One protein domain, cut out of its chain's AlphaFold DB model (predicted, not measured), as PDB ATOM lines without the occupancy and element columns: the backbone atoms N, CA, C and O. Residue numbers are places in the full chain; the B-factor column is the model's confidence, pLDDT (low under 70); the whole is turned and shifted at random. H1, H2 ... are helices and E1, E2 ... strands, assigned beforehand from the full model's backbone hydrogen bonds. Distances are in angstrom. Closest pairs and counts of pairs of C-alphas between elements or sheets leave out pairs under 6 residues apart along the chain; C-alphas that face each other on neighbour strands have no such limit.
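Overview. This is residues 3 to 192 and 258 to 263 of the 440 residues of a protein of Nocardioidaceae bacterium (UniProt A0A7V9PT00). A strongly twisted eight-stranded sheet runs through the middle of three layers, with H1 and H2 on one face and H4 and H5 on the other; E7 and E8, at one end of the sheet, have no helix over them. The printed part has 196 residues with six named helices and eight named strands, in the order E1 H1 E2 H2 H3 E3 H4 E4 H5 E5 H6 E6 E7 E8; the class is mixed. The mixed sheet runs E3 E2 E4 E5 E1 E6 E7 E8, parallel from E3 to E6 and antiparallel from there on. The whole is compact, with a radius of gyration of the C-alphas of 15.8 A and spans of 43 by 38 by 36 A.

Along the chain. Find C-alpha 3 at (-22.796, 1.857, -47.362), where E1, residues 3 to 5, begins. Next come H1, residues 11 to 23, 18.3 A long; E2, 42 to 47; H2, 51 to 61, 15.7 A; H3, 67 to 73; E3, 74 to 78; H4, 91 to 98; and E4, 101 to 107, 16.0 A. From C-alpha 118 at (-26.496, 17.286, -59.721), H5 runs 22.1 A to residue 133. Then follow E5, 137 to 142, 16.4 A; H6, 162 to 165; E6, 170 to 174; E7, 181 to 188, 21.9 A; and E8, 258 to 262, ending at C-alpha 262 (-18.136, -13.249, -42.233).

Arrangement. Look within the sheet for N 45 and O 75 between E3 and E2, 2.8 A, and N 104 and O 137 between E4 and E5, 2.9 A, both pairs parallel and within hydrogen-bond range. E6 and E7 form a hairpin, with N 174 and O 183 at 2.8 A. E2, H2 H3, E3 and E4, H5, E5 are strand-helix-strand units, two parallel neighbour strands joined through helices, with right-handed crossovers. H1 is on the sheet; the closest C-alphas of H1 and E4 are those of Ala 15 and Val 105, 6.8 A apart. On the opposite face H4 and H5 touch at a shallow tilt of 29 degrees, closest at the C-alphas of Gly 93 and Ala 131, 5.0 A. H3 and H6 only graze the sheet. H1, H3, H4 and H5 have every O i to N i+4 pair within hydrogen-bond range, H2 6 of 7; H6 is too short for one.

Size, cuts and confidence. The C-alphas of Glu 65 and Asp 118 are the two farthest apart, 45.5 A. Residues 193 to 257 are not printed, and C-alphas 192 and 258 are 19.3 A apart across this cut. The links H1 to E2, E3 to H4 and E5 to H6 are long. Mean pLDDT of the printed part is 91.9; residues 147 to 150, 191 to 192 and 258 to 263 are under 70.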
ATOM      1  N   LEU A   3     -22.985   3.266 -47.019       96.81
ATOM      2  CA  LEU A   3     -22.796   1.857 -47.362       96.81
ATOM      3  C   LEU A   3     -23.229   1.632 -48.813       96.81
ATOM      4  O   LEU A   3     -24.420   1.554 -49.121       96.81
ATOM      5  N   LEU A   4     -22.257   1.503 -49.709       95.44
ATOM      6  CA  LEU A   4     -22.454   1.185 -51.117       95.44
ATOM      7  C   LEU A   4     -22.480  -0.338 -51.321       95.44
ATOM      8  O   LEU A   4     -21.700  -1.069 -50.719       95.44
ATOM      9  N   GLY A   5     -23.356  -0.858 -52.181       93.75
ATOM     10  CA  GLY A   5     -23.346  -2.291 -52.502       93.75
ATOM     11  C   GLY A   5     -24.539  -2.769 -53.319       93.75
ATOM     12  O   GLY A   5     -25.582  -2.112 -53.386       93.75
ATOM     13  N   ARG A   6     -24.416  -3.936 -53.958       91.25
ATOM     14  CA  ARG A   6     -25.495  -4.519 -54.777       91.25
ATOM     15  C   ARG A   6     -26.687  -4.965 -53.907       91.25
ATOM     16  O   ARG A   6     -26.649  -4.940 -52.674       91.25
ATOM     17  N   ALA A   7     -27.803  -5.327 -54.538       89.00
ATOM     18  CA  ALA A   7     -28.904  -5.971 -53.819       89.00
ATOM     19  C   ALA A   7     -28.422  -7.312 -53.230       89.00
ATOM     20  O   ALA A   7     -27.697  -8.047 -53.893       89.00
ATOM     21  N   GLY A   8     -28.793  -7.615 -51.982       87.62
ATOM     22  CA  GLY A   8     -28.384  -8.852 -51.303       87.62
ATOM     23  C   GLY A   8     -26.939  -8.900 -50.782       87.62
ATOM     24  O   GLY A   8     -26.549  -9.936 -50.259       87.62
ATOM     25  N   SER A   9     -26.163  -7.807 -50.852       89.88
ATOM     26  CA  SER A   9     -24.782  -7.750 -50.330       89.88
ATOM     27  C   SER A   9     -24.671  -7.556 -48.806       89.88
ATOM     28  O   SER A   9     -23.582  -7.323 -48.300       89.88
ATOM     29  N   GLY A  10     -25.781  -7.567 -48.060       91.25
ATOM     30  CA  GLY A  10     -25.774  -7.371 -46.601       91.25
ATOM     31  C   GLY A  10     -25.863  -5.920 -46.101       91.25
ATOM     32  O   GLY A  10     -25.929  -5.731 -44.891       91.25
ATOM     33  N   LYS A  11     -25.956  -4.906 -46.983       94.19
ATOM     34  CA  LYS A  11     -26.149  -3.477 -46.621       94.19
ATOM     35  C   LYS A  11     -27.148  -3.255 -45.473       94.19
ATOM     36  O   LYS A  11     -26.785  -2.742 -44.422       94.19
ATOM     37  N   THR A  12     -28.394  -3.680 -45.681       95.19
ATOM     38  CA  THR A  12     -29.500  -3.560 -44.717       95.19
ATOM     39  C   THR A  12     -29.186  -4.253 -43.390       95.19
ATOM     40  O   THR A  12     -29.548  -3.743 -42.338       95.19
ATOM     41  N   THR A  13     -28.467  -5.380 -43.413       94.56
ATOM     42  CA  THR A  13     -28.034  -6.082 -42.197       94.56
ATOM     43  C   THR A  13     -27.032  -5.246 -41.400       94.56
ATOM     44  O   THR A  13     -27.226  -5.068 -40.202       94.56
ATOM     45  N   LEU A  14     -26.005  -4.683 -42.050       95.88
ATOM     46  CA  LEU A  14     -25.006  -3.842 -41.375       95.88
ATOM     47  C   LEU A  14     -25.609  -2.528 -40.855       95.88
ATOM     48  O   LEU A  14     -25.314  -2.128 -39.735       95.88
ATOM     49  N   ALA A  15     -26.498  -1.889 -41.621       97.69
ATOM     50  CA  ALA A  15     -27.208  -0.689 -41.173       97.69
ATOM     51  C   ALA A  15     -28.121  -0.955 -39.966       97.69
ATOM     52  O   ALA A  15     -28.212  -0.127 -39.064       97.69
ATOM     53  N   GLN A  16     -28.771  -2.120 -39.918       97.81
ATOM     54  CA  GLN A  16     -29.577  -2.529 -38.768       97.81
ATOM     55  C   GLN A  16     -28.712  -2.866 -37.550       97.81
ATOM     56  O   GLN A  16     -29.060  -2.456 -36.451       97.81
ATOM     57  N   GLN A  17     -27.570  -3.538 -37.728       97.56
ATOM     58  CA  GLN A  17     -26.603  -3.755 -36.643       97.56
ATOM     59  C   GLN A  17     -26.086  -2.425 -36.080       97.56
ATOM     60  O   GLN A  17     -26.072  -2.247 -34.865       97.56
ATOM     61  N   TRP A  18     -25.747  -1.465 -36.948       98.00
ATOM     62  CA  TRP A  18     -25.371  -0.112 -36.538       98.00
ATOM     63  C   TRP A  18     -26.482   0.581 -35.741       98.00
ATOM     64  O   TRP A  18     -26.225   1.080 -34.649       98.00
ATOM     65  N   ALA A  19     -27.722   0.557 -36.244       98.25
ATOM     66  CA  ALA A  19     -28.870   1.138 -35.555       98.25
ATOM     67  C   ALA A  19     -29.094   0.510 -34.172       98.25
ATOM     68  O   ALA A  19     -29.344   1.228 -33.210       98.25
ATOM     69  N   MET A  20     -28.943  -0.811 -34.036       98.31
ATOM     70  CA  MET A  20     -29.063  -1.483 -32.738       98.31
ATOM     71  C   MET A  20     -27.933  -1.107 -31.773       98.31
ATOM     72  O   MET A  20     -28.188  -0.953 -30.579       98.31
ATOM     73  N   GLY A  21     -26.716  -0.894 -32.282       97.88
ATOM     74  CA  GLY A  21     -25.595  -0.361 -31.507       97.88
ATOM     75  C   GLY A  21     -25.861   1.059 -31.007       97.88
ATOM     76  O   GLY A  21     -25.710   1.326 -29.818       97.88
ATOM     77  N   ARG A  22     -26.371   1.944 -31.878       98.31
ATOM     78  CA  ARG A  22     -26.815   3.303 -31.510       98.31
ATOM     79  C   ARG A  22     -27.973   3.288 -30.507       98.31
ATOM     80  O   ARG A  22     -27.959   4.060 -29.553       98.31
ATOM     81  N   CYS A  23     -28.918   2.359 -30.623       98.31
ATOM     82  CA  CYS A  23     -29.951   2.155 -29.604       98.31
ATOM     83  C   CYS A  23     -29.391   1.710 -28.237       98.31
ATOM     84  O   CYS A  23     -30.080   1.883 -27.235       98.31
ATOM     85  N   GLY A  24     -28.162   1.180 -28.181       97.38
ATOM     86  CA  GLY A  24     -27.530   0.643 -26.972       97.38
ATOM     87  C   GLY A  24     -27.878  -0.819 -26.684       97.38
ATOM     88  O   GLY A  24     -27.755  -1.266 -25.545       97.38
ATOM     89  N   LEU A  25     -28.338  -1.578 -27.685       97.38
ATOM     90  CA  LEU A  25     -28.788  -2.953 -27.477       97.38
ATOM     91  C   LEU A  25     -27.601  -3.919 -27.276       97.38
ATOM     92  O   LEU A  25     -26.611  -3.839 -28.016       97.38
ATOM     93  N   PRO A  26     -27.690  -4.870 -26.322       95.50
ATOM     94  CA  PRO A  26     -26.633  -5.847 -26.074       95.50
ATOM     95  C   PRO A  26     -26.225  -6.615 -27.338       95.50
ATOM     96  O   PRO A  26     -27.066  -7.001 -28.145       95.50
ATOM     97  N   GLY A  27     -24.923  -6.846 -27.510       94.62
ATOM     98  CA  GLY A  27     -24.371  -7.559 -28.670       94.62
ATOM     99  C   GLY A  27     -24.148  -6.713 -29.933       94.62
ATOM    100  O   GLY A  27     -23.522  -7.210 -30.865       94.62
ATOM    101  N   PHE A  28     -24.576  -5.444 -29.963       96.75
ATOM    102  CA  PHE A  28     -24.418  -4.551 -31.128       96.75
ATOM    103  C   PHE A  28     -23.453  -3.371 -30.902       96.75
ATOM    104  O   PHE A  28     -23.342  -2.490 -31.749       96.75
ATOM    105  N   SER A  29     -22.702  -3.362 -29.797       95.50
ATOM    106  CA  SER A  29     -21.723  -2.311 -29.457       95.50
ATOM    107  C   SER A  29     -20.483  -2.259 -30.364       95.50
ATOM    108  O   SER A  29     -19.621  -1.398 -30.182       95.50
ATOM    109  N   THR A  30     -20.366  -3.161 -31.345       94.25
ATOM    110  CA  THR A  30     -19.311  -3.128 -32.366       94.25
ATOM    111  C   THR A  30     -19.862  -3.470 -33.749       94.25
ATOM    112  O   THR A  30     -20.811  -4.241 -33.884       94.25
ATOM    113  N   LEU A  31     -19.238  -2.913 -34.786       92.38
ATOM    114  CA  LEU A  31     -19.557  -3.144 -36.190       92.38
ATOM    115  C   LEU A  31     -18.253  -3.205 -36.989       92.38
ATOM    116  O   LEU A  31     -17.427  -2.301 -36.921       92.38
ATOM    117  N   LEU A  32     -18.044  -4.297 -37.727       89.31
ATOM    118  CA  LEU A  32     -16.800  -4.584 -38.466       89.31
ATOM    119  C   LEU A  32     -15.519  -4.542 -37.595       89.31
ATOM    120  O   LEU A  32     -14.425  -4.315 -38.103       89.31
ATOM    121  N   GLY A  33     -15.650  -4.769 -36.283       87.38
ATOM    122  CA  GLY A  33     -14.554  -4.675 -35.310       87.38
ATOM    123  C   GLY A  33     -14.285  -3.266 -34.768       87.38
ATOM    124  O   GLY A  33     -13.422  -3.119 -33.908       87.38
ATOM    125  N   LEU A  34     -15.023  -2.249 -35.224       89.12
ATOM    126  CA  LEU A  34     -14.987  -0.887 -34.684       89.12
ATOM    127  C   LEU A  34     -16.092  -0.695 -33.632       89.12
ATOM    128  O   LEU A  34     -17.150  -1.315 -33.759       89.12
ATOM    129  N   PRO A  35     -15.898   0.152 -32.606       93.62
ATOM    130  CA  PRO A  35     -16.945   0.455 -31.636       93.62
ATOM    131  C   PRO A  35     -18.101   1.230 -32.283       93.62
ATOM    132  O   PRO A  35     -17.887   2.163 -33.056       93.62
ATOM    133  N   VAL A  36     -19.331   0.874 -31.914       95.75
ATOM    134  CA  VAL A  36     -20.534   1.677 -32.161       95.75
ATOM    135  C   VAL A  36     -21.009   2.180 -30.798       95.75
ATOM    136  O   VAL A  36     -21.640   1.412 -30.068       95.75
ATOM    137  N   PRO A  37     -20.673   3.422 -30.401       94.88
ATOM    138  CA  PRO A  37     -21.162   3.969 -29.144       94.88
ATOM    139  C   PRO A  37     -22.692   4.113 -29.201       94.88
ATOM    140  O   PRO A  37     -23.221   4.436 -30.274       94.88
ATOM    141  N   PRO A  38     -23.412   3.922 -28.083       97.81
ATOM    142  CA  PRO A  38     -24.831   4.247 -28.016       97.81
ATOM    143  C   PRO A  38     -25.055   5.743 -28.268       97.81
ATOM    144  O   PRO A  38     -24.159   6.570 -28.077       97.81
ATOM    145  N   GLY A  39     -26.245   6.091 -28.743       96.69
ATOM    146  CA  GLY A  39     -26.717   7.468 -28.773       96.69
ATOM    147  C   GLY A  39     -27.157   7.949 -27.401       96.69
ATOM    148  O   GLY A  39     -27.334   7.168 -26.467       96.69
ATOM    149  N   GLU A  40     -27.384   9.244 -27.302       96.94
ATOM    150  CA  GLU A  40     -28.074   9.865 -26.179       96.94
ATOM    151  C   GLU A  40     -29.589   9.714 -26.373       96.94
ATOM    152  O   GLU A  40     -30.313   9.374 -25.437       96.94
ATOM    153  N   ARG A  41     -30.061   9.842 -27.618       97.75
ATOM    154  CA  ARG A  41     -31.479   9.856 -28.007       97.75
ATOM    155  C   ARG A  41     -31.825   8.665 -28.914       97.75
ATOM    156  O   ARG A  41     -31.140   7.639 -28.899       97.75
ATOM    157  N   ARG A  42     -32.937   8.735 -29.651       98.69
ATOM    158  CA  ARG A  42     -33.425   7.622 -30.483       98.69
ATOM    159  C   ARG A  42     -32.621   7.471 -31.776       98.69
ATOM    160  O   ARG A  42     -31.948   8.388 -32.242       98.69
ATOM    161  N   THR A  43     -32.745   6.303 -32.401       98.69
ATOM    162  CA  THR A  43     -32.350   6.081 -33.795       98.69
ATOM    163  C   THR A  43     -33.593   6.026 -34.677       98.69
ATOM    164  O   THR A  43     -34.478   5.199 -34.458       98.69
ATOM    165  N   LEU A  44     -33.658   6.887 -35.691       98.81
ATOM    166  CA  LEU A  44     -34.684   6.870 -36.731       98.81
ATOM    167  C   LEU A  44     -34.264   5.923 -37.864       98.81
ATOM    168  O   LEU A  44     -33.186   6.059 -38.431       98.81
ATOM    169  N   TYR A  45     -35.114   4.968 -38.230       98.62
ATOM    170  CA  TYR A  45     -34.878   4.061 -39.355       98.62
ATOM    171  C   TYR A  45     -35.905   4.317 -40.462       98.62
ATOM    172  O   TYR A  45     -37.066   3.932 -40.328       98.62
ATOM    173  N   LEU A  46     -35.474   4.931 -41.567       98.50
ATOM    174  CA  LEU A  46     -36.289   5.193 -42.757       98.50
ATOM    175  C   LEU A  46     -36.272   3.971 -43.686       98.50
ATOM    176  O   LEU A  46     -35.349   3.797 -44.481       98.50
ATOM    177  N   ALA A  47     -37.285   3.108 -43.587       97.31
ATOM    178  CA  ALA A  47     -37.401   1.881 -44.376       97.31
ATOM    179  C   ALA A  47     -38.291   2.090 -45.613       97.31
ATOM    180  O   ALA A  47     -39.465   1.706 -45.628       97.31
ATOM    181  N   MET A  48     -37.716   2.688 -46.650       96.06
ATOM    182  CA  MET A  48     -38.435   3.261 -47.786       96.06
ATOM    183  C   MET A  48     -38.709   2.243 -48.911       96.06
ATOM    184  O   MET A  48     -39.859   2.113 -49.324       96.06
ATOM    185  N   ASP A  49     -37.715   1.452 -49.350       91.00
ATOM    186  CA  ASP A  49     -37.887   0.469 -50.451       91.00
ATOM    187  C   ASP A  49     -38.792  -0.709 -50.035       91.00
ATOM    188  O   ASP A  49     -39.787  -1.045 -50.682       91.00
ATOM    189  N   ARG A  50     -38.437  -1.392 -48.933       90.56
ATOM    190  CA  ARG A  50     -39.074  -2.664 -48.525       90.56
ATOM    191  C   ARG A  50     -39.314  -2.752 -47.014       90.56
ATOM    192  O   ARG A  50     -38.778  -3.666 -46.375       90.56
ATOM    193  N   PRO A  51     -40.181  -1.909 -46.418       95.44
ATOM    194  CA  PRO A  51     -40.402  -1.866 -44.967       95.44
ATOM    195  C   PRO A  51     -40.749  -3.233 -44.360       95.44
ATOM    196  O   PRO A  51     -40.177  -3.638 -43.351       95.44
ATOM    197  N   ARG A  52     -41.602  -4.030 -45.022       96.00
ATOM    198  CA  ARG A  52     -41.946  -5.392 -44.561       96.00
ATOM    199  C   ARG A  52     -40.750  -6.357 -44.540       96.00
ATOM    200  O   ARG A  52     -40.782  -7.322 -43.777       96.00
ATOM    201  N   GLN A  53     -39.733  -6.154 -45.380       93.31
ATOM    202  CA  GLN A  53     -38.502  -6.952 -45.349       93.31
ATOM    203  C   GLN A  53     -37.555  -6.459 -44.251       93.31
ATOM    204  O   GLN A  53     -37.037  -7.290 -43.504       93.31
ATOM    205  N   ALA A  54     -37.409  -5.138 -44.093       94.56
ATOM    206  CA  ALA A  54     -36.624  -4.526 -43.022       94.56
ATOM    207  C   ALA A  54     -37.125  -4.960 -41.630       94.56
ATOM    208  O   ALA A  54     -36.348  -5.519 -40.859       94.56
ATOM    209  N   VAL A  55     -38.436  -4.864 -41.357       94.44
ATOM    210  CA  VAL A  55     -39.048  -5.335 -40.094       94.44
ATOM    211  C   VAL A  55     -38.777  -6.822 -39.840       94.44
ATOM    212  O   VAL A  55     -38.435  -7.206 -38.723       94.44
ATOM    213  N   ARG A  56     -38.897  -7.687 -40.861       94.69
ATOM    214  CA  ARG A  56     -38.574  -9.120 -40.713       94.69
ATOM    215  C   ARG A  56     -37.093  -9.368 -40.432       94.69
ATOM    216  O   ARG A  56     -36.773 -10.391 -39.842       94.69
ATOM    217  N   SER A  57     -36.210  -8.476 -40.871       94.56
ATOM    218  CA  SER A  57     -34.779  -8.564 -40.603       94.56
ATOM    219  C   SER A  57     -34.450  -8.144 -39.174       94.56
ATOM    220  O   SER A  57     -33.858  -8.940 -38.447       94.56
ATOM    221  N   ILE A  58     -34.966  -6.998 -38.722       95.25
ATOM    222  CA  ILE A  58     -34.867  -6.535 -37.327       95.25
ATOM    223  C   ILE A  58     -35.387  -7.615 -36.361       95.25
ATOM    224  O   ILE A  58     -34.687  -8.000 -35.430       95.25
ATOM    225  N   ARG A  59     -36.556  -8.212 -36.638       93.88
ATOM    226  CA  ARG A  59     -37.142  -9.298 -35.823       93.88
ATOM    227  C   ARG A  59     -36.305 -10.584 -35.724       93.88
ATOM    228  O   ARG A  59     -36.619 -11.411 -34.879       93.88
ATOM    229  N   ARG A  60     -35.292 -10.787 -36.576       94.81
ATOM    230  CA  ARG A  60     -34.339 -11.912 -36.458       94.81
ATOM    231  C   ARG A  60     -33.114 -11.574 -35.609       94.81
ATOM    232  O   ARG A  60     -32.416 -12.492 -35.201       94.81
ATOM    233  N   MET A  61     -32.839 -10.289 -35.396       94.44
ATOM    234  CA  MET A  61     -31.699  -9.796 -34.618       94.44
ATOM    235  C   MET A  61     -32.100  -9.376 -33.198       94.44
ATOM    236  O   MET A  61     -31.277  -9.432 -32.296       94.44
ATOM    237  N   VAL A  62     -33.366  -9.000 -32.987       94.62
ATOM    238  CA  VAL A  62     -33.928  -8.641 -31.675       94.62
ATOM    239  C   VAL A  62     -34.439  -9.889 -30.956       94.62
ATOM    240  O   VAL A  62     -35.462 -10.462 -31.346       94.62
ATOM    241  N   THR A  63     -33.750 -10.289 -29.886       95.00
ATOM    242  CA  THR A  63     -34.215 -11.336 -28.961       95.00
ATOM    243  C   THR A  63     -35.372 -10.825 -28.088       95.00
ATOM    244  O   THR A  63     -35.760  -9.662 -28.182       95.00
ATOM    245  N   SER A  64     -35.975 -11.675 -27.251       94.69
ATOM    246  CA  SER A  64     -37.063 -11.277 -26.337       94.69
ATOM    247  C   SER A  64     -36.650 -10.149 -25.392       94.69
ATOM    248  O   SER A  64     -37.412  -9.206 -25.198       94.69
ATOM    249  N   GLU A  65     -35.430 -10.238 -24.874       95.06
ATOM    250  CA  GLU A  65     -34.848  -9.392 -23.829       95.06
ATOM    251  C   GLU A  65     -34.522  -7.991 -24.369       95.06
ATOM    252  O   GLU A  65     -34.550  -7.008 -23.640       95.06
ATOM    253  N   MET A  66     -34.265  -7.881 -25.675       97.56
ATOM    254  CA  MET A  66     -33.945  -6.619 -26.347       97.56
ATOM    255  C   MET A  66     -35.182  -5.809 -26.763       97.56
ATOM    256  O   MET A  66     -35.035  -4.678 -27.223       97.56
ATOM    257  N   ARG A  67     -36.399  -6.370 -26.675       95.31
ATOM    258  CA  ARG A  67     -37.605  -5.752 -27.269       95.31
ATOM    259  C   ARG A  67     -37.991  -4.429 -26.631       95.31
ATOM    260  O   ARG A  67     -38.434  -3.543 -27.351       95.31
ATOM    261  N   GLU A  68     -37.856  -4.311 -25.316       96.56
ATOM    262  CA  GLU A  68     -38.234  -3.101 -24.586       96.56
ATOM    263  C   GLU A  68     -37.330  -1.929 -24.982       96.56
ATOM    264  O   GLU A  68     -37.816  -0.970 -25.580       96.56
ATOM    265  N   GLY A  69     -36.010  -2.088 -24.827       96.06
ATOM    266  CA  GLY A  69     -35.035  -1.099 -25.294       96.06
ATOM    267  C   GLY A  69     -35.135  -0.815 -26.798       96.06
ATOM    268  O   GLY A  69     -34.986   0.327 -27.219       96.06
ATOM    269  N   ALA A  70     -35.456  -1.810 -27.635       96.06
ATOM    270  CA  ALA A  70     -35.689  -1.572 -29.061       96.06
ATOM    271  C   ALA A  70     -36.936  -0.703 -29.311       96.06
ATOM    272  O   ALA A  70     -36.875   0.210 -30.127       96.06
ATOM    273  N   ASN A  71     -38.048  -0.947 -28.611       96.12
ATOM    274  CA  ASN A  71     -39.273  -0.146 -28.736       96.12
ATOM    275  C   ASN A  71     -39.104   1.283 -28.184       96.12
ATOM    276  O   ASN A  71     -39.740   2.212 -28.681       96.12
ATOM    277  N   GLU A  72     -38.270   1.458 -27.161       97.62
ATOM    278  CA  GLU A  72     -37.952   2.760 -26.576       97.62
ATOM    279  C   GLU A  72     -37.014   3.586 -27.470       97.62
ATOM    280  O   GLU A  72     -37.211   4.791 -27.632       97.62
ATOM    281  N   ARG A  73     -35.999   2.942 -28.061       98.12
ATOM    282  CA  ARG A  73     -34.850   3.618 -28.688       98.12
ATOM    283  C   ARG A  73     -34.884   3.642 -30.219       98.12
ATOM    284  O   ARG A  73     -34.219   4.491 -30.807       98.12
ATOM    285  N   LEU A  74     -35.638   2.757 -30.881       98.38
ATOM    286  CA  LEU A  74     -35.724   2.681 -32.348       98.38
ATOM    287  C   LEU A  74     -37.066   3.226 -32.865       98.38
ATOM    288  O   LEU A  74     -38.093   2.548 -32.805       98.38
ATOM    289  N   THR A  75     -37.050   4.409 -33.477       98.38
ATOM    290  CA  THR A  75     -38.205   4.934 -34.220       98.38
ATOM    291  C   THR A  75     -38.171   4.388 -35.649       98.38
ATOM    292  O   THR A  75     -37.287   4.726 -36.433       98.38
ATOM    293  N   PHE A  76     -39.125   3.532 -36.023       97.62
ATOM    294  CA  PHE A  76     -39.183   2.922 -37.358       97.62
ATOM    295  C   PHE A  76     -40.197   3.634 -38.265       97.62
ATOM    296  O   PHE A  76     -41.398   3.596 -37.996       97.62
ATOM    297  N   TRP A  77     -39.731   4.225 -39.370       97.81
ATOM    298  CA  TRP A  77     -40.563   4.878 -40.383       97.81
ATOM    299  C   TRP A  77     -40.780   3.947 -41.593       97.81
ATOM    300  O   TRP A  77     -39.818   3.624 -42.299       97.81
ATOM    301  N   PRO A  78     -42.015   3.474 -41.852       96.88
ATOM    302  CA  PRO A  78     -42.311   2.605 -42.985       96.88
ATOM    303  C   PRO A  78     -42.681   3.389 -44.255       96.88
ATOM    304  O   PRO A  78     -43.647   4.147 -44.259       96.88
ATOM    305  N   GLY A  79     -42.018   3.084 -45.372       94.19
ATOM    306  CA  GLY A  79     -42.309   3.702 -46.670       94.19
ATOM    307  C   GLY A  79     -41.546   5.013 -46.892       94.19
ATOM    308  O   GLY A  79     -40.659   5.333 -46.098       94.19
ATOM    309  N   PRO A  80     -41.819   5.727 -47.999       94.06
ATOM    310  CA  PRO A  80     -41.089   6.940 -48.360       94.06
ATOM    311  C   PRO A  80     -41.305   8.077 -47.341       94.06
ATOM    312  O   PRO A  80     -42.256   8.028 -46.548       94.06
ATOM    313  N   PRO A  81     -40.447   9.110 -47.348       95.75
ATOM    314  CA  PRO A  81     -40.661  10.337 -46.584       95.75
ATOM    315  C   PRO A  81     -41.893  11.105 -47.111       95.75
ATOM    316  O   PRO A  81     -42.346  10.849 -48.230       95.75
ATOM    317  N   PRO A  82     -42.459  12.053 -46.337       94.44
ATOM    318  CA  PRO A  82     -43.642  12.812 -46.755       94.44
ATOM    319  C   PRO A  82     -43.354  13.829 -47.876       94.44
ATOM    320  O   PRO A  82     -44.281  14.274 -48.548       94.44
ATOM    321  N   VAL A  83     -42.082  14.188 -48.076       96.94
ATOM    322  CA  VAL A  83     -41.583  15.102 -49.113       96.94
ATOM    323  C   VAL A  83     -40.286  14.550 -49.708       96.94
ATOM    324  O   VAL A  83     -39.598  13.762 -49.062       96.94
ATOM    325  N   ASP A  84     -39.924  14.971 -50.921       96.56
ATOM    326  CA  ASP A  84     -38.614  14.651 -51.503       96.56
ATOM    327  C   ASP A  84     -37.505  15.343 -50.682       96.56
ATOM    328  O   ASP A  84     -37.477  16.573 -50.582       96.56
ATOM    329  N   LEU A  85     -36.605  14.557 -50.079       97.69
ATOM    330  CA  LEU A  85     -35.547  15.046 -49.186       97.69
ATOM    331  C   LEU A  85     -34.376  15.698 -49.933       97.69
ATOM    332  O   LEU A  85     -33.581  16.401 -49.314       97.69
ATOM    333  N   THR A  86     -34.253  15.493 -51.246       96.88
ATOM    334  CA  THR A  86     -33.252  16.194 -52.064       96.88
ATOM    335  C   THR A  86     -33.769  17.547 -52.530       96.88
ATOM    336  O   THR A  86     -32.986  18.475 -52.711       96.88
ATOM    337  N   ARG A  87     -35.092  17.711 -52.632       97.31
ATOM    338  CA  ARG A  87     -35.733  19.009 -52.901       97.31
ATOM    339  C   ARG A  87     -36.075  19.811 -51.639       97.31
ATOM    340  O   ARG A  87     -36.252  21.020 -51.740       97.31
ATOM    341  N   ASN A  88     -36.113  19.178 -50.462       97.62
ATOM    342  CA  ASN A  88     -36.421  19.818 -49.175       97.62
ATOM    343  C   ASN A  88     -35.351  19.466 -48.119       97.62
ATOM    344  O   ASN A  88     -35.587  18.590 -47.283       97.62
ATOM    345  N   PRO A  89     -34.165  20.111 -48.129       96.50
ATOM    346  CA  PRO A  89     -33.029  19.649 -47.328       96.50
ATOM    347  C   PRO A  89     -33.219  19.722 -45.803       96.50
ATOM    348  O   PRO A  89     -32.560  18.986 -45.073       96.50
ATOM    349  N   ASP A  90     -34.123  20.568 -45.303       97.81
ATOM    350  CA  ASP A  90     -34.441  20.647 -43.867       97.81
ATOM    351  C   ASP A  90     -35.254  19.443 -43.366       97.81
ATOM    352  O   ASP A  90     -35.112  19.032 -42.212       97.81
ATOM    353  N   ALA A  91     -36.039  18.811 -44.246       97.94
ATOM    354  CA  ALA A  91     -37.013  17.787 -43.872       97.94
ATOM    355  C   ALA A  91     -36.376  16.545 -43.221       97.94
ATOM    356  O   ALA A  91     -36.989  15.918 -42.359       97.94
ATOM    357  N   LEU A  92     -35.128  16.195 -43.567       98.44
ATOM    358  CA  LEU A  92     -34.408  15.109 -42.887       98.44
ATOM    359  C   LEU A  92     -34.160  15.446 -41.407       98.44
ATOM    360  O   LEU A  92     -34.356  14.592 -40.541       98.44
ATOM    361  N   GLY A  93     -33.763  16.689 -41.115       98.06
ATOM    362  CA  GLY A  93     -33.568  17.182 -39.753       98.06
ATOM    363  C   GLY A  93     -34.884  17.260 -38.980       98.06
ATOM    364  O   GLY A  93     -34.957  16.775 -37.853       98.06
ATOM    365  N   GLU A  94     -35.948  17.767 -39.608       98.25
ATOM    366  CA  GLU A  94     -37.299  17.839 -39.027       98.25
ATOM    367  C   GLU A  94     -37.874  16.454 -38.690       98.25
ATOM    368  O   GLU A  94     -38.437  16.258 -37.609       98.25
ATOM    369  N   MET A  95     -37.695  15.462 -39.572       98.38
ATOM    370  CA  MET A  95     -38.088  14.074 -39.306       98.38
ATOM    371  C   MET A  95     -37.307  13.485 -38.127       98.38
ATOM    372  O   MET A  95     -37.895  12.800 -37.290       98.38
ATOM    373  N   CYS A  96     -36.005  13.768 -38.023       98.62
ATOM    374  CA  CYS A  96     -35.193  13.328 -36.887       98.62
ATOM    375  C   CYS A  96     -35.614  14.016 -35.583       98.62
ATOM    376  O   CYS A  96     -35.758  13.338 -34.570       98.62
ATOM    377  N   ALA A  97     -35.885  15.322 -35.602       98.25
ATOM    378  CA  ALA A  97     -36.392  16.060 -34.446       98.25
ATOM    379  C   ALA A  97     -37.762  15.527 -33.985       98.25
ATOM    380  O   ALA A  97     -37.955  15.258 -32.803       98.25
ATOM    381  N   THR A  98     -38.679  15.272 -34.924       98.31
ATOM    382  CA  THR A  98     -40.002  14.670 -34.662       98.31
ATOM    383  C   THR A  98     -39.890  13.261 -34.070       98.31
ATOM    384  O   THR A  98     -40.710  12.856 -33.248       98.31
ATOM    385  N   ALA A  99     -38.868  12.504 -34.472       98.19
ATOM    386  CA  ALA A  99     -38.571  11.166 -33.967       98.19
ATOM    387  C   ALA A  99     -37.778  11.147 -32.645       98.19
ATOM    388  O   ALA A  99     -37.456  10.049 -32.181       98.19
ATOM    389  N   ASP A 100     -37.435  12.323 -32.101       98.31
ATOM    390  CA  ASP A 100     -36.419  12.564 -31.067       98.31
ATOM    391  C   ASP A 100     -35.130  11.749 -31.275       98.31
ATOM    392  O   ASP A 100     -34.689  10.974 -30.424       98.31
ATOM    393  N   ALA A 101     -34.557  11.871 -32.472       98.69
ATOM    394  CA  ALA A 101     -33.423  11.078 -32.912       98.69
ATOM    395  C   ALA A 101     -32.111  11.876 -32.977       98.69
ATOM    396  O   ALA A 101     -32.074  13.008 -33.462       98.69
ATOM    397  N   ASP A 102     -31.021  11.232 -32.548       98.44
ATOM    398  CA  ASP A 102     -29.633  11.674 -32.778       98.44
ATOM    399  C   ASP A 102     -28.926  10.863 -33.876       98.44
ATOM    400  O   ASP A 102     -27.751  11.068 -34.165       98.44
ATOM    401  N   SER A 103     -29.622   9.889 -34.458       98.69
ATOM    402  CA  SER A 103     -29.078   8.951 -35.436       98.69
ATOM    403  C   SER A 103     -30.146   8.612 -36.458       98.69
ATOM    404  O   SER A 103     -31.291   8.360 -36.083       98.69
ATOM    405  N   VAL A 104     -29.785   8.546 -37.739       98.75
ATOM    406  CA  VAL A 104     -30.715   8.179 -38.812       98.75
ATOM    407  C   VAL A 104     -30.115   7.160 -39.775       98.75
ATOM    408  O   VAL A 104     -28.972   7.288 -40.212       98.75
ATOM    409  N   VAL A 105     -30.912   6.145 -40.117       98.69
ATOM    410  CA  VAL A 105     -30.647   5.189 -41.197       98.69
ATOM    411  C   VAL A 105     -31.562   5.473 -42.383       98.69
ATOM    412  O   VAL A 105     -32.780   5.522 -42.228       98.69
ATOM    413  N   VAL A 106     -30.977   5.584 -43.575       98.38
ATOM    414  CA  VAL A 106     -31.668   5.856 -44.845       98.38
ATOM    415  C   VAL A 106     -31.626   4.597 -45.732       98.38
ATOM    416  O   VAL A 106     -30.604   4.317 -46.360       98.38
ATOM    417  N   ASP A 107     -32.711   3.810 -45.765       96.94
ATOM    418  CA  ASP A 107     -32.831   2.507 -46.461       96.94
ATOM    419  C   ASP A 107     -33.914   2.555 -47.572       96.94
ATOM    420  O   ASP A 107     -35.064   2.174 -47.355       96.94
ATOM    421  N   SER A 108     -33.624   3.045 -48.784       93.88
ATOM    422  CA  SER A 108     -32.308   3.431 -49.321       93.88
ATOM    423  C   SER A 108     -32.321   4.806 -49.996       93.88
ATOM    424  O   SER A 108     -33.378   5.346 -50.299       93.88
ATOM    425  N   LEU A 109     -31.145   5.381 -50.255       94.56
ATOM    426  CA  LEU A 109     -30.985   6.762 -50.731       94.56
ATOM    427  C   LEU A 109     -31.775   7.088 -52.018       94.56
ATOM    428  O   LEU A 109     -32.359   8.159 -52.131       94.56
ATOM    429  N   LYS A 110     -31.887   6.139 -52.953       91.00
ATOM    430  CA  LYS A 110     -32.710   6.279 -54.176       91.00
ATOM    431  C   LYS A 110     -34.221   6.441 -53.929       91.00
ATOM    432  O   LYS A 110     -34.952   6.736 -54.866       91.00
ATOM    433  N   ASP A 111     -34.686   6.172 -52.712       93.88
ATOM    434  CA  ASP A 111     -36.089   6.252 -52.300       93.88
ATOM    435  C   ASP A 111     -36.362   7.510 -51.442       93.88
ATOM    436  O   ASP A 111     -37.502   7.752 -51.056       93.88
ATOM    437  N   ALA A 112     -35.321   8.307 -51.149       94.19
ATOM    438  CA  ALA A 112     -35.418   9.592 -50.452       94.19
ATOM    439  C   ALA A 112     -35.747  10.772 -51.391       94.19
ATOM    440  O   ALA A 112     -36.223  11.805 -50.924       94.19
ATOM    441  N   GLY A 113     -35.487  10.621 -52.694       93.94
ATOM    442  CA  GLY A 113     -35.726  11.631 -53.727       93.94
ATOM    443  C   GLY A 113     -34.887  11.387 -54.984       93.94
ATOM    444  O   GLY A 113     -34.203  10.362 -55.094       93.94
ATOM    445  N   SER A 114     -34.908  12.324 -55.938       92.56
ATOM    446  CA  SER A 114     -33.993  12.244 -57.091       92.56
ATOM    447  C   SER A 114     -32.551  12.499 -56.655       92.56
ATOM    448  O   SER A 114     -32.257  13.525 -56.047       92.56
ATOM    449  N   VAL A 115     -31.649  11.575 -56.992       91.44
ATOM    450  CA  VAL A 115     -30.199  11.657 -56.709       91.44
ATOM    451  C   VAL A 115     -29.338  11.465 -57.969       91.44
ATOM    452  O   VAL A 115     -28.131  11.237 -57.886       91.44
ATOM    453  N   VAL A 116     -29.968  11.481 -59.148       91.69
ATOM    454  CA  VAL A 116     -29.319  11.201 -60.442       91.69
ATOM    455  C   VAL A 116     -28.710  12.462 -61.047       91.69
ATOM    456  O   VAL A 116     -27.617  12.416 -61.602       91.69
ATOM    457  N   ASP A 117     -29.438  13.565 -60.922       92.38
ATOM    458  CA  ASP A 117     -29.085  14.924 -61.300       92.38
ATOM    459  C   ASP A 117     -28.208  15.600 -60.236       92.38
ATOM    460  O   ASP A 117     -28.299  15.291 -59.046       92.38
ATOM    461  N   ASP A 118     -27.371  16.555 -60.648       92.88
ATOM    462  CA  ASP A 118     -26.496  17.286 -59.721       92.88
ATOM    463  C   ASP A 118     -27.268  18.180 -58.748       92.88
ATOM    464  O   ASP A 118     -26.807  18.393 -57.628       92.88
ATOM    465  N   GLU A 119     -28.459  18.649 -59.127       95.31
ATOM    466  CA  GLU A 119     -29.359  19.373 -58.227       95.31
ATOM    467  C   GLU A 119     -29.830  18.457 -57.085       95.31
ATOM    468  O   GLU A 119     -29.653  18.792 -55.915       95.31
ATOM    469  N   GLY A 120     -30.317  17.254 -57.410       95.50
ATOM    470  CA  GLY A 120     -30.659  16.223 -56.429       95.50
ATOM    471  C   GLY A 120     -29.466  15.741 -55.590       95.50
ATOM    472  O   GLY A 120     -29.573  15.579 -54.374       95.50
ATOM    473  N   GLY A 121     -28.291  15.578 -56.202       96.25
ATOM    474  CA  GLY A 121     -27.051  15.248 -55.491       96.25
ATOM    475  C   GLY A 121     -26.625  16.324 -54.486       96.25
ATOM    476  O   GLY A 121     -26.295  16.015 -53.339       96.25
ATOM    477  N   THR A 122     -26.680  17.591 -54.902       96.56
ATOM    478  CA  THR A 122     -26.369  18.759 -54.064       96.56
ATOM    479  C   THR A 122     -27.391  18.921 -52.944       96.56
ATOM    480  O   THR A 122     -27.016  19.139 -51.794       96.56
ATOM    481  N   GLY A 123     -28.678  18.763 -53.258       97.44
ATOM    482  CA  GLY A 123     -29.776  18.842 -52.302       97.44
ATOM    483  C   GLY A 123     -29.711  17.758 -51.227       97.44
ATOM    484  O   GLY A 123     -29.830  18.065 -50.040       97.44
ATOM    485  N   TRP A 124     -29.399  16.510 -51.604       97.75
ATOM    486  CA  TRP A 124     -29.128  15.453 -50.624       97.75
ATOM    487  C   TRP A 124     -27.913  15.769 -49.748       97.75
ATOM    488  O   TRP A 124     -27.967  15.598 -48.530       97.75
ATOM    489  N   ASN A 125     -26.814  16.250 -50.340       96.81
ATOM    490  CA  ASN A 125     -25.645  16.640 -49.558       96.81
ATOM    491  C   ASN A 125     -26.002  17.751 -48.556       96.81
ATOM    492  O   ASN A 125     -25.654  17.642 -47.384       96.81
ATOM    493  N   ALA A 126     -26.767  18.766 -48.967       97.50
ATOM    494  CA  ALA A 126     -27.265  19.800 -48.064       97.50
ATOM    495  C   ALA A 126     -28.113  19.211 -46.920       97.50
ATOM    496  O   ALA A 126     -27.906  19.591 -45.768       97.50
ATOM    497  N   ALA A 127     -28.992  18.244 -47.204       98.06
ATOM    498  CA  ALA A 127     -29.800  17.569 -46.185       98.06
ATOM    499  C   ALA A 127     -28.923  16.818 -45.170       98.06
ATOM    500  O   ALA A 127     -29.100  16.946 -43.956       98.06
ATOM    501  N   ARG A 128     -27.913  16.095 -45.669       97.75
ATOM    502  CA  ARG A 128     -26.912  15.400 -44.852       97.75
ATOM    503  C   ARG A 128     -26.126  16.376 -43.973       97.75
ATOM    504  O   ARG A 128     -26.018  16.130 -42.776       97.75
ATOM    505  N   GLN A 129     -25.597  17.471 -44.527       97.31
ATOM    506  CA  GLN A 129     -24.816  18.442 -43.748       97.31
ATOM    507  C   GLN A 129     -25.667  19.130 -42.674       97.31
ATOM    508  O   GLN A 129     -25.211  19.270 -41.543       97.31
ATOM    509  N   ARG A 130     -26.916  19.507 -42.982       98.00
ATOM    510  CA  ARG A 130     -27.834  20.107 -41.997       98.00
ATOM    511  C   ARG A 130     -28.155  19.140 -40.857       98.00
ATOM    512  O   ARG A 130     -28.099  19.539 -39.698       98.00
ATOM    513  N   ALA A 131     -28.398  17.864 -41.167       97.81
ATOM    514  CA  ALA A 131     -28.580  16.830 -40.150       97.81
ATOM    515  C   ALA A 131     -27.322  16.654 -39.271       97.81
ATOM    516  O   ALA A 131     -27.431  16.650 -38.047       97.81
ATOM    517  N   LEU A 132     -26.127  16.593 -39.872       96.75
ATOM    518  CA  LEU A 132     -24.858  16.490 -39.140       96.75
ATOM    519  C   LEU A 132     -24.612  17.700 -38.218       96.75
ATOM    520  O   LEU A 132     -24.221  17.512 -37.067       96.75
ATOM    521  N   VAL A 133     -24.889  18.925 -38.682       97.25
ATOM    522  CA  VAL A 133     -24.797  20.158 -37.874       97.25
ATOM    523  C   VAL A 133     -25.795  20.152 -36.709       97.25
ATOM    524  O   VAL A 133     -25.465  20.622 -35.624       97.25
ATOM    525  N   ALA A 134     -26.975  19.556 -36.888       96.75
ATOM    526  CA  ALA A 134     -27.955  19.331 -35.821       96.75
ATOM    527  C   ALA A 134     -27.602  18.153 -34.878       96.75
ATOM    528  O   ALA A 134     -28.442  17.719 -34.088       96.75
ATOM    529  N   GLY A 135     -26.380  17.613 -34.958       96.81
ATOM    530  CA  GLY A 135     -25.907  16.515 -34.111       96.81
ATOM    531  C   GLY A 135     -26.470  15.139 -34.480       96.81
ATOM    532  O   GLY A 135     -26.426  14.229 -33.656       96.81
ATOM    533  N   ILE A 136     -27.014  14.970 -35.692       98.44
ATOM    534  CA  ILE A 136     -27.602  13.706 -36.147       98.44
ATOM    535  C   ILE A 136     -26.561  12.888 -36.919       98.44
ATOM    536  O   ILE A 136     -26.118  13.269 -38.004       98.44
ATOM    537  N   ALA A 137     -26.212  11.708 -36.410       97.12
ATOM    538  CA  ALA A 137     -25.358  10.750 -37.100       97.12
ATOM    539  C   ALA A 137     -26.101  10.103 -38.287       97.12
ATOM    540  O   ALA A 137     -27.071   9.370 -38.101       97.12
ATOM    541  N   VAL A 138     -25.628  10.333 -39.517       97.94
ATOM    542  CA  VAL A 138     -26.269   9.818 -40.743       97.94
ATOM    543  C   VAL A 138     -25.574   8.553 -41.265       97.94
ATOM    544  O   VAL A 138     -24.391   8.584 -41.636       97.94
ATOM    545  N   LEU A 139     -26.328   7.454 -41.375       98.12
ATOM    546  CA  LEU A 139     -25.970   6.259 -42.142       98.12
ATOM    547  C   LEU A 139     -26.930   6.101 -43.326       98.12
ATOM    548  O   LEU A 139     -28.138   5.966 -43.155       98.12
ATOM    549  N   GLU A 140     -26.398   6.053 -44.542       97.44
ATOM    550  CA  GLU A 140     -27.197   5.927 -45.764       97.44
ATOM    551  C   GLU A 140     -26.822   4.670 -46.561       97.44
ATOM    552  O   GLU A 140     -25.648   4.314 -46.707       97.44
ATOM    553  N   LEU A 141     -27.833   3.967 -47.074       97.69
ATOM    554  CA  LEU A 141     -27.652   2.808 -47.939       97.69
ATOM    555  C   LEU A 141     -27.768   3.228 -49.395       97.69
ATOM    556  O   LEU A 141     -28.792   3.779 -49.800       97.69
ATOM    557  N   HIS A 142     -26.763   2.886 -50.198       96.06
ATOM    558  CA  HIS A 142     -26.739   3.257 -51.606       96.06
ATOM    559  C   HIS A 142     -26.468   2.084 -52.545       96.06
ATOM    560  O   HIS A 142     -25.927   1.035 -52.171       96.06
ATOM    561  N   HIS A 143     -26.886   2.254 -53.794       93.69
ATOM    562  CA  HIS A 143     -26.686   1.290 -54.863       93.69
ATOM    563  C   HIS A 143     -25.543   1.729 -55.783       93.69
ATOM    564  O   HIS A 143     -25.411   2.917 -56.075       93.69
ATOM    565  N   PRO A 144     -24.721   0.787 -56.270       92.81
ATOM    566  CA  PRO A 144     -23.758   1.086 -57.307       92.81
ATOM    567  C   PRO A 144     -24.448   1.255 -58.661       92.81
ATOM    568  O   PRO A 144     -25.560   0.757 -58.876       92.81
ATOM    569  N   ARG A 145     -23.751   1.902 -59.599       90.25
ATOM    570  CA  ARG A 145     -24.086   1.845 -61.024       90.25
ATOM    571  C   ARG A 145     -24.132   0.382 -61.485       90.25
ATOM    572  O   ARG A 145     -23.537  -0.515 -60.883       90.25
ATOM    573  N   LYS A 146     -24.841   0.126 -62.587       82.06
ATOM    574  CA  LYS A 146     -24.702  -1.141 -63.317       82.06
ATOM    575  C   LYS A 146     -23.348  -1.119 -64.033       82.06
ATOM    576  O   LYS A 146     -23.266  -0.640 -65.156       82.06
ATOM    577  N   SER A 147     -22.309  -1.577 -63.346       67.38
ATOM    578  CA  SER A 147     -20.950  -1.718 -63.868       67.38
ATOM    579  C   SER A 147     -20.430  -3.137 -63.636       67.38
ATOM    580  O   SER A 147     -20.767  -3.776 -62.635       67.38
ATOM    581  N   ASP A 148     -19.584  -3.598 -64.555       52.19
ATOM    582  CA  ASP A 148     -19.054  -4.969 -64.594       52.19
ATOM    583  C   ASP A 148     -17.663  -5.106 -63.936       52.19
ATOM    584  O   ASP A 148     -16.986  -6.117 -64.093       52.19
ATOM    585  N   GLY A 149     -17.222  -4.081 -63.198       61.28
ATOM    586  CA  GLY A 149     -15.945  -4.067 -62.481       61.28
ATOM    587  C   GLY A 149     -16.007  -4.751 -61.110       61.28
ATOM    588  O   GLY A 149     -16.883  -4.453 -60.299       61.28
ATOM    589  N   ASP A 150     -15.030  -5.619 -60.833       69.44
ATOM    590  CA  ASP A 150     -14.888  -6.354 -59.561       69.44
ATOM    591  C   ASP A 150     -14.284  -5.520 -58.410       69.44
ATOM    592  O   ASP A 150     -14.376  -5.917 -57.244       69.44
ATOM    593  N   THR A 151     -13.658  -4.376 -58.702       85.62
ATOM    594  CA  THR A 151     -13.055  -3.482 -57.696       85.62
ATOM    595  C   THR A 151     -13.873  -2.196 -57.595       85.62
ATOM    596  O   THR A 151     -13.982  -1.486 -58.595       85.62
ATOM    597  N   PRO A 152     -14.455  -1.877 -56.425       89.50
ATOM    598  CA  PRO A 152     -15.256  -0.676 -56.259       89.50
ATOM    599  C   PRO A 152     -14.375   0.574 -56.111       89.50
ATOM    600  O   PRO A 152     -13.315   0.547 -55.492       89.50
ATOM    601  N   THR A 153     -14.869   1.682 -56.649       91.94
ATOM    602  CA  THR A 153     -14.324   3.047 -56.559       91.94
ATOM    603  C   THR A 153     -15.441   4.007 -56.132       91.94
ATOM    604  O   THR A 153     -16.610   3.614 -56.117       91.94
ATOM    605  N   LEU A 154     -15.144   5.272 -55.815       92.00
ATOM    606  CA  LEU A 154     -16.203   6.259 -55.521       92.00
ATOM    607  C   LEU A 154     -17.150   6.446 -56.721       92.00
ATOM    608  O   LEU A 154     -18.369   6.427 -56.565       92.00
ATOM    609  N   GLU A 155     -16.604   6.435 -57.940       91.38
ATOM    610  CA  GLU A 155     -17.355   6.395 -59.203       91.38
ATOM    611  C   GLU A 155     -18.202   5.124 -59.409       91.38
ATOM    612  O   GLU A 155     -18.941   5.009 -60.390       91.38
ATOM    613  N   THR A 156     -18.124   4.140 -58.518       91.75
ATOM    614  CA  THR A 156     -19.045   3.001 -58.543       91.75
ATOM    615  C   THR A 156     -20.421   3.388 -57.987       91.75
ATOM    616  O   THR A 156     -21.393   2.706 -58.298       91.75
ATOM    617  N   ALA A 157     -20.555   4.482 -57.224       93.56
ATOM    618  CA  ALA A 157     -21.838   4.978 -56.716       93.56
ATOM    619  C   ALA A 157     -22.795   5.434 -57.835       93.56
ATOM    620  O   ALA A 157     -22.387   6.056 -58.815       93.56
ATOM    621  N   TYR A 158     -24.087   5.112 -57.704       93.94
ATOM    622  CA  TYR A 158     -25.118   5.549 -58.650       93.94
ATOM    623  C   TYR A 158     -25.529   7.010 -58.421       93.94
ATOM    624  O   TYR A 158     -25.690   7.435 -57.283       93.94
ATOM    625  N   GLY A 159     -25.772   7.751 -59.503       93.56
ATOM    626  CA  GLY A 159     -26.185   9.153 -59.443       93.56
ATOM    627  C   GLY A 159     -25.018  10.142 -59.404       93.56
ATOM    628  O   GLY A 159     -23.943   9.844 -59.932       93.56
ATOM    629  N   SER A 160     -25.268  11.322 -58.835       94.00
ATOM    630  CA  SER A 160     -24.337  12.458 -58.834       94.00
ATOM    631  C   SER A 160     -23.116  12.251 -57.925       94.00
ATOM    632  O   SER A 160     -23.199  11.661 -56.845       94.00
ATOM    633  N   THR A 161     -21.974  12.811 -58.333       93.31
ATOM    634  CA  THR A 161     -20.703  12.804 -57.585       93.31
ATOM    635  C   THR A 161     -20.814  13.475 -56.209       93.31
ATOM    636  O   THR A 161     -20.109  13.088 -55.275       93.31
ATOM    637  N   TRP A 162     -21.740  14.427 -56.035       93.69
ATOM    638  CA  TRP A 162     -21.984  15.110 -54.755       93.69
ATOM    639  C   TRP A 162     -22.432  14.169 -53.631       93.69
ATOM    640  O   TRP A 162     -22.229  14.468 -52.451       93.69
ATOM    641  N   LEU A 163     -22.994  13.006 -53.976       94.88
ATOM    642  CA  LEU A 163     -23.405  12.007 -52.995       94.88
ATOM    643  C   LEU A 163     -22.202  11.449 -52.232       94.88
ATOM    644  O   LEU A 163     -22.261  11.388 -51.005       94.88
ATOM    645  N   THR A 164     -21.128  11.064 -52.929       94.69
ATOM    646  CA  THR A 164     -19.896  10.569 -52.297       94.69
ATOM    647  C   THR A 164     -19.043  11.717 -51.776       94.69
ATOM    648  O   THR A 164     -18.692  11.691 -50.610       94.69
ATOM    649  N   ALA A 165     -18.829  12.781 -52.559       91.62
ATOM    650  CA  ALA A 165     -17.947  13.893 -52.172       91.62
ATOM    651  C   ALA A 165     -18.376  14.642 -50.888       91.62
ATOM    652  O   ALA A 165     -17.576  15.340 -50.274       91.62
ATOM    653  N   GLY A 166     -19.646  14.529 -50.488       90.31
ATOM    654  CA  GLY A 166     -20.152  15.053 -49.217       90.31
ATOM    655  C   GLY A 166     -20.231  14.034 -48.073       90.31
ATOM    656  O   GLY A 166     -20.861  14.325 -47.053       90.31
ATOM    657  N   ALA A 167     -19.735  12.808 -48.246       93.38
ATOM    658  CA  ALA A 167     -19.888  11.717 -47.288       93.38
ATOM    659  C   ALA A 167     -18.579  11.485 -46.525       93.38
ATOM    660  O   ALA A 167     -17.650  10.890 -47.045       93.38
ATOM    661  N   GLY A 168     -18.539  11.834 -45.234       90.56
ATOM    662  CA  GLY A 168     -17.328  11.685 -44.402       90.56
ATOM    663  C   GLY A 168     -16.800  10.251 -44.197       90.56
ATOM    664  O   GLY A 168     -15.856  10.058 -43.439       90.56
ATOM    665  N   SER A 169     -17.432   9.239 -44.800       93.44
ATOM    666  CA  SER A 169     -16.855   7.912 -45.035       93.44
ATOM    667  C   SER A 169     -17.736   7.131 -46.015       93.44
ATOM    668  O   SER A 169     -18.969   7.141 -45.875       93.44
ATOM    669  N   VAL A 170     -17.112   6.416 -46.957       95.38
ATOM    670  CA  VAL A 170     -17.779   5.528 -47.925       95.38
ATOM    671  C   VAL A 170     -17.201   4.114 -47.825       95.38
ATOM    672  O   VAL A 170     -16.018   3.888 -48.085       95.38
ATOM    673  N   LEU A 171     -18.051   3.139 -47.493       95.06
ATOM    674  CA  LEU A 171     -17.726   1.710 -47.485       95.06
ATOM    675  C   LEU A 171     -18.444   1.002 -48.637       95.06
ATOM    676  O   LEU A 171     -19.671   1.053 -48.726       95.06
ATOM    677  N   ALA A 172     -17.708   0.287 -49.486       94.38
ATOM    678  CA  ALA A 172     -18.275  -0.522 -50.559       94.38
ATOM    679  C   ALA A 172     -18.262  -2.013 -50.215       94.38
ATOM    680  O   ALA A 172     -17.220  -2.588 -49.922       94.38
ATOM    681  N   ILE A 173     -19.430  -2.651 -50.286       92.94
ATOM    682  CA  ILE A 173     -19.617  -4.073 -50.002       92.94
ATOM    683  C   ILE A 173     -19.704  -4.853 -51.315       92.94
ATOM    684  O   ILE A 173     -20.654  -4.689 -52.090       92.94
ATOM    685  N   THR A 174     -18.737  -5.740 -51.537       90.50
ATOM    686  CA  THR A 174     -18.631  -6.597 -52.724       90.50
ATOM    687  C   THR A 174     -18.659  -8.085 -52.359       90.50
ATOM    688  O   THR A 174     -18.145  -8.516 -51.332       90.50
ATOM    689  N   GLY A 175     -19.331  -8.881 -53.188       85.94
ATOM    690  CA  GLY A 175     -19.671 -10.283 -52.925       85.94
ATOM    691  C   GLY A 175     -20.938 -10.670 -53.688       85.94
ATOM    692  O   GLY A 175     -21.665  -9.789 -54.169       85.94
ATOM    693  N   LYS A 176     -21.217 -11.967 -53.836       84.25
ATOM    694  CA  LYS A 176     -22.441 -12.424 -54.504       84.25
ATOM    695  C   LYS A 176     -23.629 -12.299 -53.541       84.25
ATOM    696  O   LYS A 176     -23.460 -12.443 -52.328       84.25
ATOM    697  N   PRO A 177     -24.848 -12.033 -54.042       82.19
ATOM    698  CA  PRO A 177     -26.037 -11.981 -53.199       82.19
ATOM    699  C   PRO A 177     -26.232 -13.292 -52.425       82.19
ATOM    700  O   PRO A 177     -26.405 -14.347 -53.031       82.19
ATOM    701  N   GLY A 178     -26.224 -13.215 -51.092       78.44
ATOM    702  CA  GLY A 178     -26.351 -14.385 -50.214       78.44
ATOM    703  C   GLY A 178     -25.044 -15.098 -49.843       78.44
ATOM    704  O   GLY A 178     -25.117 -16.095 -49.128       78.44
ATOM    705  N   ASP A 179     -23.871 -14.606 -50.264       80.06
ATOM    706  CA  ASP A 179     -22.589 -15.134 -49.777       80.06
ATOM    707  C   ASP A 179     -22.456 -14.944 -48.252       80.06
ATOM    708  O   ASP A 179     -22.734 -13.874 -47.707       80.06
ATOM    709  N   ALA A 180     -21.953 -15.973 -47.562       80.50
ATOM    710  CA  ALA A 180     -21.607 -15.902 -46.137       80.50
ATOM    711  C   ALA A 180     -20.340 -15.064 -45.858       80.50
ATOM    712  O   ALA A 180     -20.042 -14.750 -44.708       80.50
ATOM    713  N   LEU A 181     -19.585 -14.715 -46.904       84.06
ATOM    714  CA  LEU A 181     -18.400 -13.863 -46.853       84.06
ATOM    715  C   LEU A 181     -18.568 -12.713 -47.845       84.06
ATOM    716  O   LEU A 181     -18.753 -12.958 -49.035       84.06
ATOM    717  N   VAL A 182     -18.418 -11.474 -47.385       88.94
ATOM    718  CA  VAL A 182     -18.338 -10.294 -48.263       88.94
ATOM    719  C   VAL A 182     -17.018  -9.563 -48.042       88.94
ATOM    720  O   VAL A 182     -16.452  -9.594 -46.947       88.94
ATOM    721  N   ARG A 183     -16.508  -8.905 -49.083       90.06
ATOM    722  CA  ARG A 183     -15.432  -7.921 -48.957       90.06
ATOM    723  C   ARG A 183     -16.057  -6.555 -48.675       90.06
ATOM    724  O   ARG A 183     -17.065  -6.204 -49.286       90.06
ATOM    725  N   VAL A 184     -15.468  -5.803 -47.754       92.00
ATOM    726  CA  VAL A 184     -15.785  -4.394 -47.518       92.00
ATOM    727  C   VAL A 184     -14.526  -3.585 -47.767       92.00
ATOM    728  O   VAL A 184     -13.490  -3.841 -47.157       92.00
ATOM    729  N   ASP A 185     -14.635  -2.633 -48.678       91.56
ATOM    730  CA  ASP A 185     -13.558  -1.764 -49.129       91.56
ATOM    731  C   ASP A 185     -13.842  -0.341 -48.617       91.56
ATOM    732  O   ASP A 185     -14.917   0.205 -48.875       91.56
ATOM    733  N   HIS A 186     -12.919   0.251 -47.851       92.19
ATOM    734  CA  HIS A 186     -13.052   1.628 -47.354       92.19
ATOM    735  C   HIS A 186     -12.529   2.597 -48.423       92.19
ATOM    736  O   HIS A 186     -11.319   2.712 -48.607       92.19
ATOM    737  N   LEU A 187     -13.448   3.226 -49.164       91.81
ATOM    738  CA  LEU A 187     -13.146   4.021 -50.361       91.81
ATOM    739  C   LEU A 187     -12.802   5.479 -50.052       91.81
ATOM    740  O   LEU A 187     -12.010   6.085 -50.763       91.81
ATOM    741  N   GLU A 188     -13.408   6.027 -49.005       89.25
ATOM    742  CA  GLU A 188     -13.196   7.394 -48.531       89.25
ATOM    743  C   GLU A 188     -13.160   7.350 -47.010       89.25
ATOM    744  O   GLU A 188     -14.101   6.843 -46.392       89.25
ATOM    745  N   GLN A 189     -12.044   7.792 -46.427       81.19
ATOM    746  CA  GLN A 189     -11.779   7.725 -44.989       81.19
ATOM    747  C   GLN A 189     -12.119   9.065 -44.319       81.19
ATOM    748  O   GLN A 189     -11.941  10.110 -44.943       81.19
ATOM    749  N   PRO A 190     -12.576   9.064 -43.052       74.44
ATOM    750  CA  PRO A 190     -12.797  10.303 -42.315       74.44
ATOM    751  C   PRO A 190     -11.487  11.081 -42.166       74.44
ATOM    752  O   PRO A 190     -10.426  10.498 -41.958       74.44
ATOM    753  N   ALA A 191     -11.580  12.408 -42.237       53.88
ATOM    754  CA  ALA A 191     -10.441  13.306 -42.418       53.88
ATOM    755  C   ALA A 191      -9.474  13.449 -41.217       53.88
ATOM    756  O   ALA A 191      -8.640  14.349 -41.250       53.88
ATOM    757  N   GLU A 192      -9.545  12.608 -40.174       46.00
ATOM    758  CA  GLU A 192      -8.535  12.592 -39.100       46.00
ATOM    759  C   GLU A 192      -7.247  11.878 -39.562       46.00
ATOM    760  O   GLU A 192      -7.209  10.641 -39.627       46.00
ATOM    761  N   SER A 258      -9.016  -3.286 -48.070       45.69
ATOM    762  CA  SER A 258      -9.976  -4.378 -48.242       45.69
ATOM    763  C   SER A 258     -10.036  -5.276 -47.006       45.69
ATOM    764  O   SER A 258      -9.074  -5.980 -46.692       45.69
ATOM    765  N   LEU A 259     -11.197  -5.346 -46.359       54.09
ATOM    766  CA  LEU A 259     -11.507  -6.314 -45.305       54.09
ATOM    767  C   LEU A 259     -12.380  -7.449 -45.864       54.09
ATOM    768  O   LEU A 259     -13.278  -7.198 -46.661       54.09
ATOM    769  N   ARG A 260     -12.183  -8.700 -45.425       44.53
ATOM    770  CA  ARG A 260     -13.152  -9.795 -45.643       44.53
ATOM    771  C   ARG A 260     -13.901 -10.083 -44.349       44.53
ATOM    772  O   ARG A 260     -13.273 -10.321 -43.322       44.53
ATOM    773  N   ILE A 261     -15.228 -10.073 -44.412       54.06
ATOM    774  CA  ILE A 261     -16.120 -10.191 -43.256       54.06
ATOM    775  C   ILE A 261     -17.025 -11.401 -43.424       54.06
ATOM    776  O   ILE A 261     -17.631 -11.595 -44.478       54.06
ATOM    777  N   VAL A 262     -17.144 -12.181 -42.348       43.62
ATOM    778  CA  VAL A 262     -18.136 -13.249 -42.233       43.62
ATOM    779  C   VAL A 262     -19.477 -12.652 -41.833       43.62
ATOM    780  O   VAL A 262     -19.633 -12.137 -40.728       43.62
ATOM    781  N   LEU A 263     -20.460 -12.737 -42.726       42.94
ATOM    782  CA  LEU A 263     -21.851 -12.455 -42.402       42.94
ATOM    783  C   LEU A 263     -22.514 -13.767 -41.983       42.94
ATOM    784  O   LEU A 263     -22.983 -14.538 -42.821       42.94
TER     785      LEU A 263